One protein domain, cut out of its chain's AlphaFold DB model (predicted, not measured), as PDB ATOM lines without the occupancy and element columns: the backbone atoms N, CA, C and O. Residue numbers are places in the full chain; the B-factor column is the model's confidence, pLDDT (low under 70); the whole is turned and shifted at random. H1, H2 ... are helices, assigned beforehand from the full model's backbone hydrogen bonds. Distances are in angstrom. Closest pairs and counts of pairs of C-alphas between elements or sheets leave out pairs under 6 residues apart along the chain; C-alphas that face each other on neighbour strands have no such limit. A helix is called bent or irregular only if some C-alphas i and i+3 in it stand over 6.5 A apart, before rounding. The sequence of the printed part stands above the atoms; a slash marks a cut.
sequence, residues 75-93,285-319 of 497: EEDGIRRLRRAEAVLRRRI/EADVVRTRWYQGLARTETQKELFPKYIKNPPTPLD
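This is residues 75 to 93 and 285 to 319 of the 497 residues of the protein "Hypothetical protein" of Amorphochlora amoebiformis (UniProt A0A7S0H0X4). The longest helix, H1, packs slantwise over a helical hairpin of H2 and H3, and the centres of the three helices make a triangle. The hairpin's two helices run nearly antiparallel but are shifted along each other, and after H3 the unnamed tail, residues 311 to 319, turns aside and crosses past H1. The printed part has 54 residues with three named helices, in the order H1, H2, H3 along the chain, and no named strand; the class is all helix. The whole is compact, with a radius of gyration of the C-alphas of 10.2 A, and spans 31 by 23 by 17 A along its three main axes.

H1, residues 75 to 89, measures 20.7 A from first to last C-alpha, from C-alpha 75 at (26.333, 24.866, 24.308) to C-alpha 89 at (16.166, 6.995, 26.985). H2, residues 285 to 297, measures 18.3 A and begins at C-alpha 285, at (10.330, 4.390, 18.672). H3, residues 301 to 310, measures 15.4 A and ends at C-alpha 310, at (22.497, 15.441, 17.438). H3 is irregular, but only just: C-alphas 305 and 308 are 6.51 A apart, and its line is a rough one.

H1 touches H2, and their closest C-alphas, those of Leu 82 and Tyr 294, are 7.0 A apart. These two helices run opposite ways at a tilt of 35.2 degrees, only just steep. H1 also touches H3, with the closest C-alphas, those of Gly 78 and Gln 303, 6.0 A apart. H1 and H3 run the same way at a steep tilt of 47 degrees. H2 and H3 form a helical hairpin, opposite ways at a shallow tilt of 17 degrees. H2 touches H3 with residues 291 to 295 alone; the closest C-alphas, those of Tyr 294 and Phe 307, are 6.1 A apart. Of these three pairs one is at a shallow tilt, and the helix packing is mostly crossed, but only just. In H1 and H2 every O i to N i+4 pair is within hydrogen-bond range; in H3 3 of 6 are, beside 5 of 7 O i to N i+3 pairs.

The two C-alphas farthest apart, those of Ile 93 and Glu 301, are 31.0 A apart. Residues 94 to 284 are cut out and not printed, and C-alphas 93 and 285 across the cut are 10.6 A apart. The link from H1 to H2 is the link across the cut; the link from H2 to H3, with 3 residues between them, is tight. The model's mean pLDDT over the printed part is 92.8, and no printed residue is under 70.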
ATOM      1  N   GLU A  75      26.095  26.084  25.082       86.81
ATOM      2  CA  GLU A  75      26.333  24.866  24.308       86.81
ATOM      3  C   GLU A  75      26.718  23.682  25.203       86.81
ATOM      4  O   GLU A  75      26.158  22.596  25.054       86.81
ATOM      5  N   GLU A  76      27.614  23.875  26.175       86.69
ATOM      6  CA  GLU A  76      28.003  22.833  27.130       86.69
ATOM      7  C   GLU A  76      26.828  22.380  28.009       86.69
ATOM      8  O   GLU A  76      26.640  21.173  28.211       86.69
ATOM      9  N   ASP A  77      25.996  23.309  28.508       87.50
ATOM     10  CA  ASP A  77      24.764  22.937  29.229       87.50
ATOM     11  C   ASP A  77      23.787  22.209  28.297       87.50
ATOM     12  O   ASP A  77      23.180  21.208  28.696       87.50
ATOM     13  N   GLY A  78      23.676  22.661  27.045       90.31
ATOM     14  CA  GLY A  78      22.897  22.015  25.996       90.31
ATOM     15  C   GLY A  78      23.306  20.556  25.788       90.31
ATOM     16  O   GLY A  78      22.490  19.648  25.963       90.31
ATOM     17  N   ILE A  79      24.589  20.307  25.515       91.44
ATOM     18  CA  ILE A  79      25.143  18.959  25.335       91.44
ATOM     19  C   ILE A  79      24.927  18.124  26.596       91.44
ATOM     20  O   ILE A  79      24.463  16.985  26.520       91.44
ATOM     21  N   ARG A  80      25.179  18.676  27.788       90.38
ATOM     22  CA  ARG A  80      24.945  17.975  29.058       90.38
ATOM     23  C   ARG A  80      23.487  17.520  29.217       90.38
ATOM     24  O   ARG A  80      23.250  16.428  29.747       90.38
ATOM     25  N   ARG A  81      22.504  18.310  28.765       90.75
ATOM     26  CA  ARG A  81      21.081  17.914  28.761       90.75
ATOM     27  C   ARG A  81      20.818  16.755  27.817       90.75
ATOM     28  O   ARG A  81      20.134  15.820  28.229       90.75
ATOM     29  N   LEU A  82      21.379  16.790  26.610       95.06
ATOM     30  CA  LEU A  82      21.244  15.704  25.636       95.06
ATOM     31  C   LEU A  82      21.853  14.404  26.171       95.06
ATOM     32  O   LEU A  82      21.192  13.371  26.175       95.06
ATOM     33  N   ARG A  83      23.051  14.460  26.765       95.19
ATOM     34  CA  ARG A  83      23.691  13.292  27.403       95.19
ATOM     35  C   ARG A  83      22.837  12.696  28.525       95.19
ATOM     36  O   ARG A  83      22.765  11.476  28.686       95.19
ATOM     37  N   ARG A  84      22.174  13.547  29.318       93.75
ATOM     38  CA  ARG A  84      21.206  13.101  30.333       93.75
ATOM     39  C   ARG A  84      19.975  12.468  29.680       93.75
ATOM     40  O   ARG A  84      19.515  11.444  30.175       93.75
ATOM     41  N   ALA A  85      19.449  13.064  28.612       95.06
ATOM     42  CA  ALA A  85      18.300  12.543  27.877       95.06
ATOM     43  C   ALA A  85      18.592  11.148  27.309       95.06
ATOM     44  O   ALA A  85      17.813  10.236  27.560       95.06
ATOM     45  N   GLU A  86      19.749  10.944  26.675       96.50
ATOM     46  CA  GLU A  86      20.175   9.631  26.172       96.50
ATOM     47  C   GLU A  86      20.341   8.600  27.292       96.50
ATOM     48  O   GLU A  86      19.913   7.452  27.163       96.50
ATOM     49  N   ALA A  87      20.907   9.004  28.434       96.00
ATOM     50  CA  ALA A  87      21.027   8.119  29.589       96.00
ATOM     51  C   ALA A  87      19.646   7.664  30.098       96.00
ATOM     52  O   ALA A  87      19.477   6.508  30.488       96.00
ATOM     53  N   VAL A  88      18.651   8.554  30.101       96.62
ATOM     54  CA  VAL A  88      17.271   8.214  30.479       96.62
ATOM     55  C   VAL A  88      16.601   7.356  29.402       96.62
ATOM     56  O   VAL A  88      15.977   6.355  29.740       96.62
ATOM     57  N   LEU A  89      16.767   7.696  28.121       96.12
ATOM     58  CA  LEU A  89      16.166   6.995  26.985       96.12
ATOM     59  C   LEU A  89      16.577   5.518  26.945       96.12
ATOM     60  O   LEU A  89      15.724   4.650  26.794       96.12
ATOM     61  N   ARG A  90      17.855   5.217  27.213       95.62
ATOM     62  CA  ARG A  90      18.378   3.840  27.320       95.62
ATOM     63  C   ARG A  90      17.704   2.983  28.393       95.62
ATOM     64  O   ARG A  90      17.818   1.763  28.359       95.62
ATOM     65  N   ARG A  91      17.029   3.607  29.358       95.88
ATOM     66  CA  ARG A  91      16.326   2.937  30.460       95.88
ATOM     67  C   ARG A  91      14.806   2.965  30.279       95.88
ATOM     68  O   ARG A  91      14.097   2.438  31.132       95.88
ATOM     69  N   ARG A  92      14.293   3.560  29.192       97.31
ATOM     70  CA  ARG A  92      12.853   3.616  28.930       97.31
ATOM     71  C   ARG A  92      12.298   2.255  28.529       97.31
ATOM     72  O   ARG A  92      12.946   1.461  27.846       97.31
ATOM     73  N   ILE A  93      11.076   2.018  28.972       97.75
ATOM     74  CA  ILE A  93      10.261   0.858  28.653       97.75
ATOM     75  C   ILE A  93       9.246   1.307  27.607       97.75
ATOM     76  O   ILE A  93       8.536   2.290  27.837       97.75
ATOM     77  N   GLU A 285      11.029   3.826  17.513       91.56
ATOM     78  CA  GLU A 285      10.330   4.390  18.672       91.56
ATOM     79  C   GLU A 285      11.262   5.304  19.483       91.56
ATOM     80  O   GLU A 285      10.865   6.391  19.923       91.56
ATOM     81  N   ALA A 286      12.521   4.891  19.644       93.69
ATOM     82  CA  ALA A 286      13.549   5.677  20.311       93.69
ATOM     83  C   ALA A 286      13.795   7.016  19.609       93.69
ATOM     84  O   ALA A 286      13.893   8.041  20.286       93.69
ATOM     85  N   ASP A 287      13.834   7.030  18.278       93.62
ATOM     86  CA  ASP A 287      14.064   8.219  17.459       93.62
ATOM     87  C   ASP A 287      12.918   9.226  17.555       93.62
ATOM     88  O   ASP A 287      13.156  10.432  17.716       93.62
ATOM     89  N   VAL A 288      11.672   8.745  17.546       94.31
ATOM     90  CA  VAL A 288      10.485   9.588  17.756       94.31
ATOM     91  C   VAL A 288      10.533  10.244  19.137       94.31
ATOM     92  O   VAL A 288      10.343  11.459  19.272       94.31
ATOM     93  N   VAL A 289      10.832   9.464  20.184       95.19
ATOM     94  CA  VAL A 289      10.925   9.988  21.553       95.19
ATOM     95  C   VAL A 289      12.100  10.955  21.698       95.19
ATOM     96  O   VAL A 289      11.922  12.026  22.286       95.19
ATOM     97  N   ARG A 290      13.265  10.629  21.129       95.50
ATOM     98  CA  ARG A 290      14.467  11.473  21.145       95.50
ATOM     99  C   ARG A 290      14.201  12.822  20.504       95.50
ATOM    100  O   ARG A 290      14.439  13.847  21.137       95.50
ATOM    101  N   THR A 291      13.647  12.822  19.294       94.69
ATOM    102  CA  THR A 291      13.331  14.043  18.543       94.69
ATOM    103  C   THR A 291      12.423  14.960  19.358       94.69
ATOM    104  O   THR A 291      12.741  16.133  19.570       94.69
ATOM    105  N   ARG A 292      11.338  14.405  19.915       94.00
ATOM    106  CA  ARG A 292      10.404  15.152  20.765       94.00
ATOM    107  C   ARG A 292      11.076  15.707  22.023       94.00
ATOM    108  O   ARG A 292      10.839  16.853  22.402       94.00
ATOM    109  N   TRP A 293      11.892  14.903  22.703       94.38
ATOM    110  CA  TRP A 293      12.572  15.335  23.923       94.38
ATOM    111  C   TRP A 293      13.600  16.421  23.652       94.38
ATOM    112  O   TRP A 293      13.663  17.376  24.418       94.38
ATOM    113  N   TYR A 294      14.375  16.303  22.577       94.75
ATOM    114  CA  TYR A 294      15.377  17.294  22.208       94.75
ATOM    115  C   TYR A 294      14.686  18.641  21.991       94.75
ATOM    116  O   TYR A 294      14.987  19.602  22.696       94.75
ATOM    117  N   GLN A 295      13.646  18.686  21.155       91.56
ATOM    118  CA  GLN A 295      12.843  19.898  20.954       91.56
ATOM    119  C   GLN A 295      12.323  20.496  22.275       91.56
ATOM    120  O   GLN A 295      12.435  21.699  22.496       91.56
ATOM    121  N   GLY A 296      11.809  19.664  23.188       89.44
ATOM    122  CA  GLY A 296      11.278  20.115  24.482       89.44
ATOM    123  C   GLY A 296      12.326  20.474  25.549       89.44
ATOM    124  O   GLY A 296      11.970  21.035  26.593       89.44
ATOM    125  N   LEU A 297      13.599  20.128  25.342       91.31
ATOM    126  CA  LEU A 297      14.697  20.409  26.272       91.31
ATOM    127  C   LEU A 297      15.399  21.738  25.986       91.31
ATOM    128  O   LEU A 297      16.001  22.289  26.917       91.31
ATOM    129  N   ALA A 298      15.329  22.228  24.747       91.31
ATOM    130  CA  ALA A 298      15.953  23.476  24.328       91.31
ATOM    131  C   ALA A 298      15.306  24.674  25.041       91.31
ATOM    132  O   ALA A 298      14.081  24.795  25.108       91.31
ATOM    133  N   ARG A 299      16.133  25.555  25.611       89.12
ATOM    134  CA  ARG A 299      15.690  26.762  26.335       89.12
ATOM    135  C   ARG A 299      16.054  28.054  25.618       89.12
ATOM    136  O   ARG A 299      15.336  29.038  25.760       89.12
ATOM    137  N   THR A 300      17.160  28.034  24.891       91.69
ATOM    138  CA  THR A 300      17.741  29.154  24.150       91.69
ATOM    139  C   THR A 300      17.639  28.892  22.651       91.69
ATOM    140  O   THR A 300      17.443  27.751  22.228       91.69
ATOM    141  N   GLU A 301      17.750  29.941  21.836       90.25
ATOM    142  CA  GLU A 301      17.688  29.802  20.374       90.25
ATOM    143  C   GLU A 301      18.875  28.992  19.833       90.25
ATOM    144  O   GLU A 301      18.697  28.057  19.058       90.25
ATOM    145  N   THR A 302      20.060  29.230  20.394       90.19
ATOM    146  CA  THR A 302      21.282  28.438  20.196       90.19
ATOM    147  C   THR A 302      21.049  26.940  20.410       90.19
ATOM    148  O   THR A 302      21.419  26.124  19.569       90.19
ATOM    149  N   GLN A 303      20.378  26.542  21.497       91.88
ATOM    150  CA  GLN A 303      20.055  25.131  21.750       91.88
ATOM    151  C   GLN A 303      19.054  24.562  20.737       91.88
ATOM    152  O   GLN A 303      19.190  23.401  20.348       91.88
ATOM    153  N   LYS A 304      18.065  25.349  20.295       92.31
ATOM    154  CA  LYS A 304      17.090  24.900  19.285       92.31
ATOM    155  C   LYS A 304      17.750  24.622  17.935       92.31
ATOM    156  O   LYS A 304      17.354  23.671  17.271       92.31
ATOM    157  N   GLU A 305      18.761  25.399  17.558       91.25
ATOM    158  CA  GLU A 305      19.552  25.170  16.343       91.25
ATOM    159  C   GLU A 305      20.562  24.022  16.505       91.25
ATOM    160  O   GLU A 305      20.838  23.275  15.561       91.25
ATOM    161  N   LEU A 306      21.121  23.861  17.708       91.75
ATOM    162  CA  LEU A 306      22.136  22.852  18.004       91.75
ATOM    163  C   LEU A 306      21.553  21.436  18.077       91.75
ATOM    164  O   LEU A 306      22.119  20.500  17.516       91.75
ATOM    165  N   PHE A 307      20.438  21.253  18.783       94.25
ATOM    166  CA  PHE A 307      19.923  19.926  19.133       94.25
ATOM    167  C   PHE A 307      19.531  19.046  17.934       94.25
ATOM    168  O   PHE A 307      19.845  17.854  17.977       94.25
ATOM    169  N   PRO A 308      18.920  19.566  16.848       93.69
ATOM    170  CA  PRO A 308      18.615  18.768  15.661       93.69
ATOM    171  C   PRO A 308      19.841  18.077  15.048       93.69
ATOM    172  O   PRO A 308      19.721  16.971  14.524       93.69
ATOM    173  N   LYS A 309      21.035  18.674  15.177       93.25
ATOM    174  CA  LYS A 309      22.299  18.109  14.668       93.25
ATOM    175  C   LYS A 309      22.681  16.801  15.373       93.25
ATOM    176  O   LYS A 309      23.342  15.954  14.779       93.25
ATOM    177  N   TYR A 310      22.220  16.614  16.609       92.62
ATOM    178  CA  TYR A 310      22.497  15.441  17.438       92.62
ATOM    179  C   TYR A 310      21.425  14.346  17.343       92.62
ATOM    180  O   TYR A 310      21.552  13.328  18.013       92.62
ATOM    181  N   ILE A 311      20.366  14.515  16.540       90.31
ATOM    182  CA  ILE A 311      19.311  13.489  16.433       90.31
ATOM    183  C   ILE A 311      19.866  12.200  15.814       90.31
ATOM    184  O   ILE A 311      19.643  11.126  16.360       90.31
ATOM    185  N   LYS A 312      20.617  12.319  14.708       89.00
ATOM    186  CA  LYS A 312      21.227  11.171  14.011       89.00
ATOM    187  C   LYS A 312      22.460  10.627  14.733       89.00
ATOM    188  O   LYS A 312      22.693   9.429  14.725       89.00
ATOM    189  N   ASN A 313      23.236  11.518  15.350       92.12
ATOM    190  CA  ASN A 313      24.465  11.186  16.068       92.12
ATOM    191  C   ASN A 313      24.367  11.706  17.510       92.12
ATOM    192  O   ASN A 313      24.886  12.789  17.806       92.12
ATOM    193  N   PRO A 314      23.663  10.987  18.401       93.69
ATOM    194  CA  PRO A 314      23.461  11.434  19.770       93.69
ATOM    195  C   PRO A 314      24.777  11.429  20.559       93.69
ATOM    196  O   PRO A 314      25.635  10.568  20.347       93.69
ATOM    197  N   PRO A 315      24.960  12.367  21.505       94.69
ATOM    198  CA  PRO A 315      26.171  12.421  22.306       94.69
ATOM    199  C   PRO A 315      26.233  11.253  23.296       94.69
ATOM    200  O   PRO A 315      25.210  10.721  23.734       94.69
ATOM    201  N   THR A 316      27.445  10.898  23.727       94.19
ATOM    202  CA  THR A 316      27.660   9.826  24.709       94.19
ATOM    203  C   THR A 316      26.865  10.093  25.990       94.19
ATOM    204  O   THR A 316      27.055  11.145  26.611       94.19
ATOM    205  N   PRO A 317      25.999   9.175  26.442       95.12
ATOM    206  CA  PRO A 317      25.167   9.420  27.608       95.12
ATOM    207  C   PRO A 317      25.976   9.608  28.888       95.12
ATOM    208  O   PRO A 317      27.165   9.304  28.967       95.12
ATOM    209  N   LEU A 318      25.308  10.134  29.911       92.19
ATOM    210  CA  LEU A 318      25.853  10.136  31.263       92.19
ATOM    211  C   LEU A 318      25.858   8.721  31.848       92.19
ATOM    212  O   LEU A 318      24.862   7.999  31.733       92.19
ATOM    213  N   ASP A 319      26.934   8.383  32.556       87.00
ATOM    214  CA  ASP A 319      27.047   7.118  33.288       87.00
ATOM    215  C   ASP A 319      25.985   7.039  34.397       87.00
ATOM    216  O   ASP A 319      25.223   6.071  34.493       87.00
TER     217      ASP A 319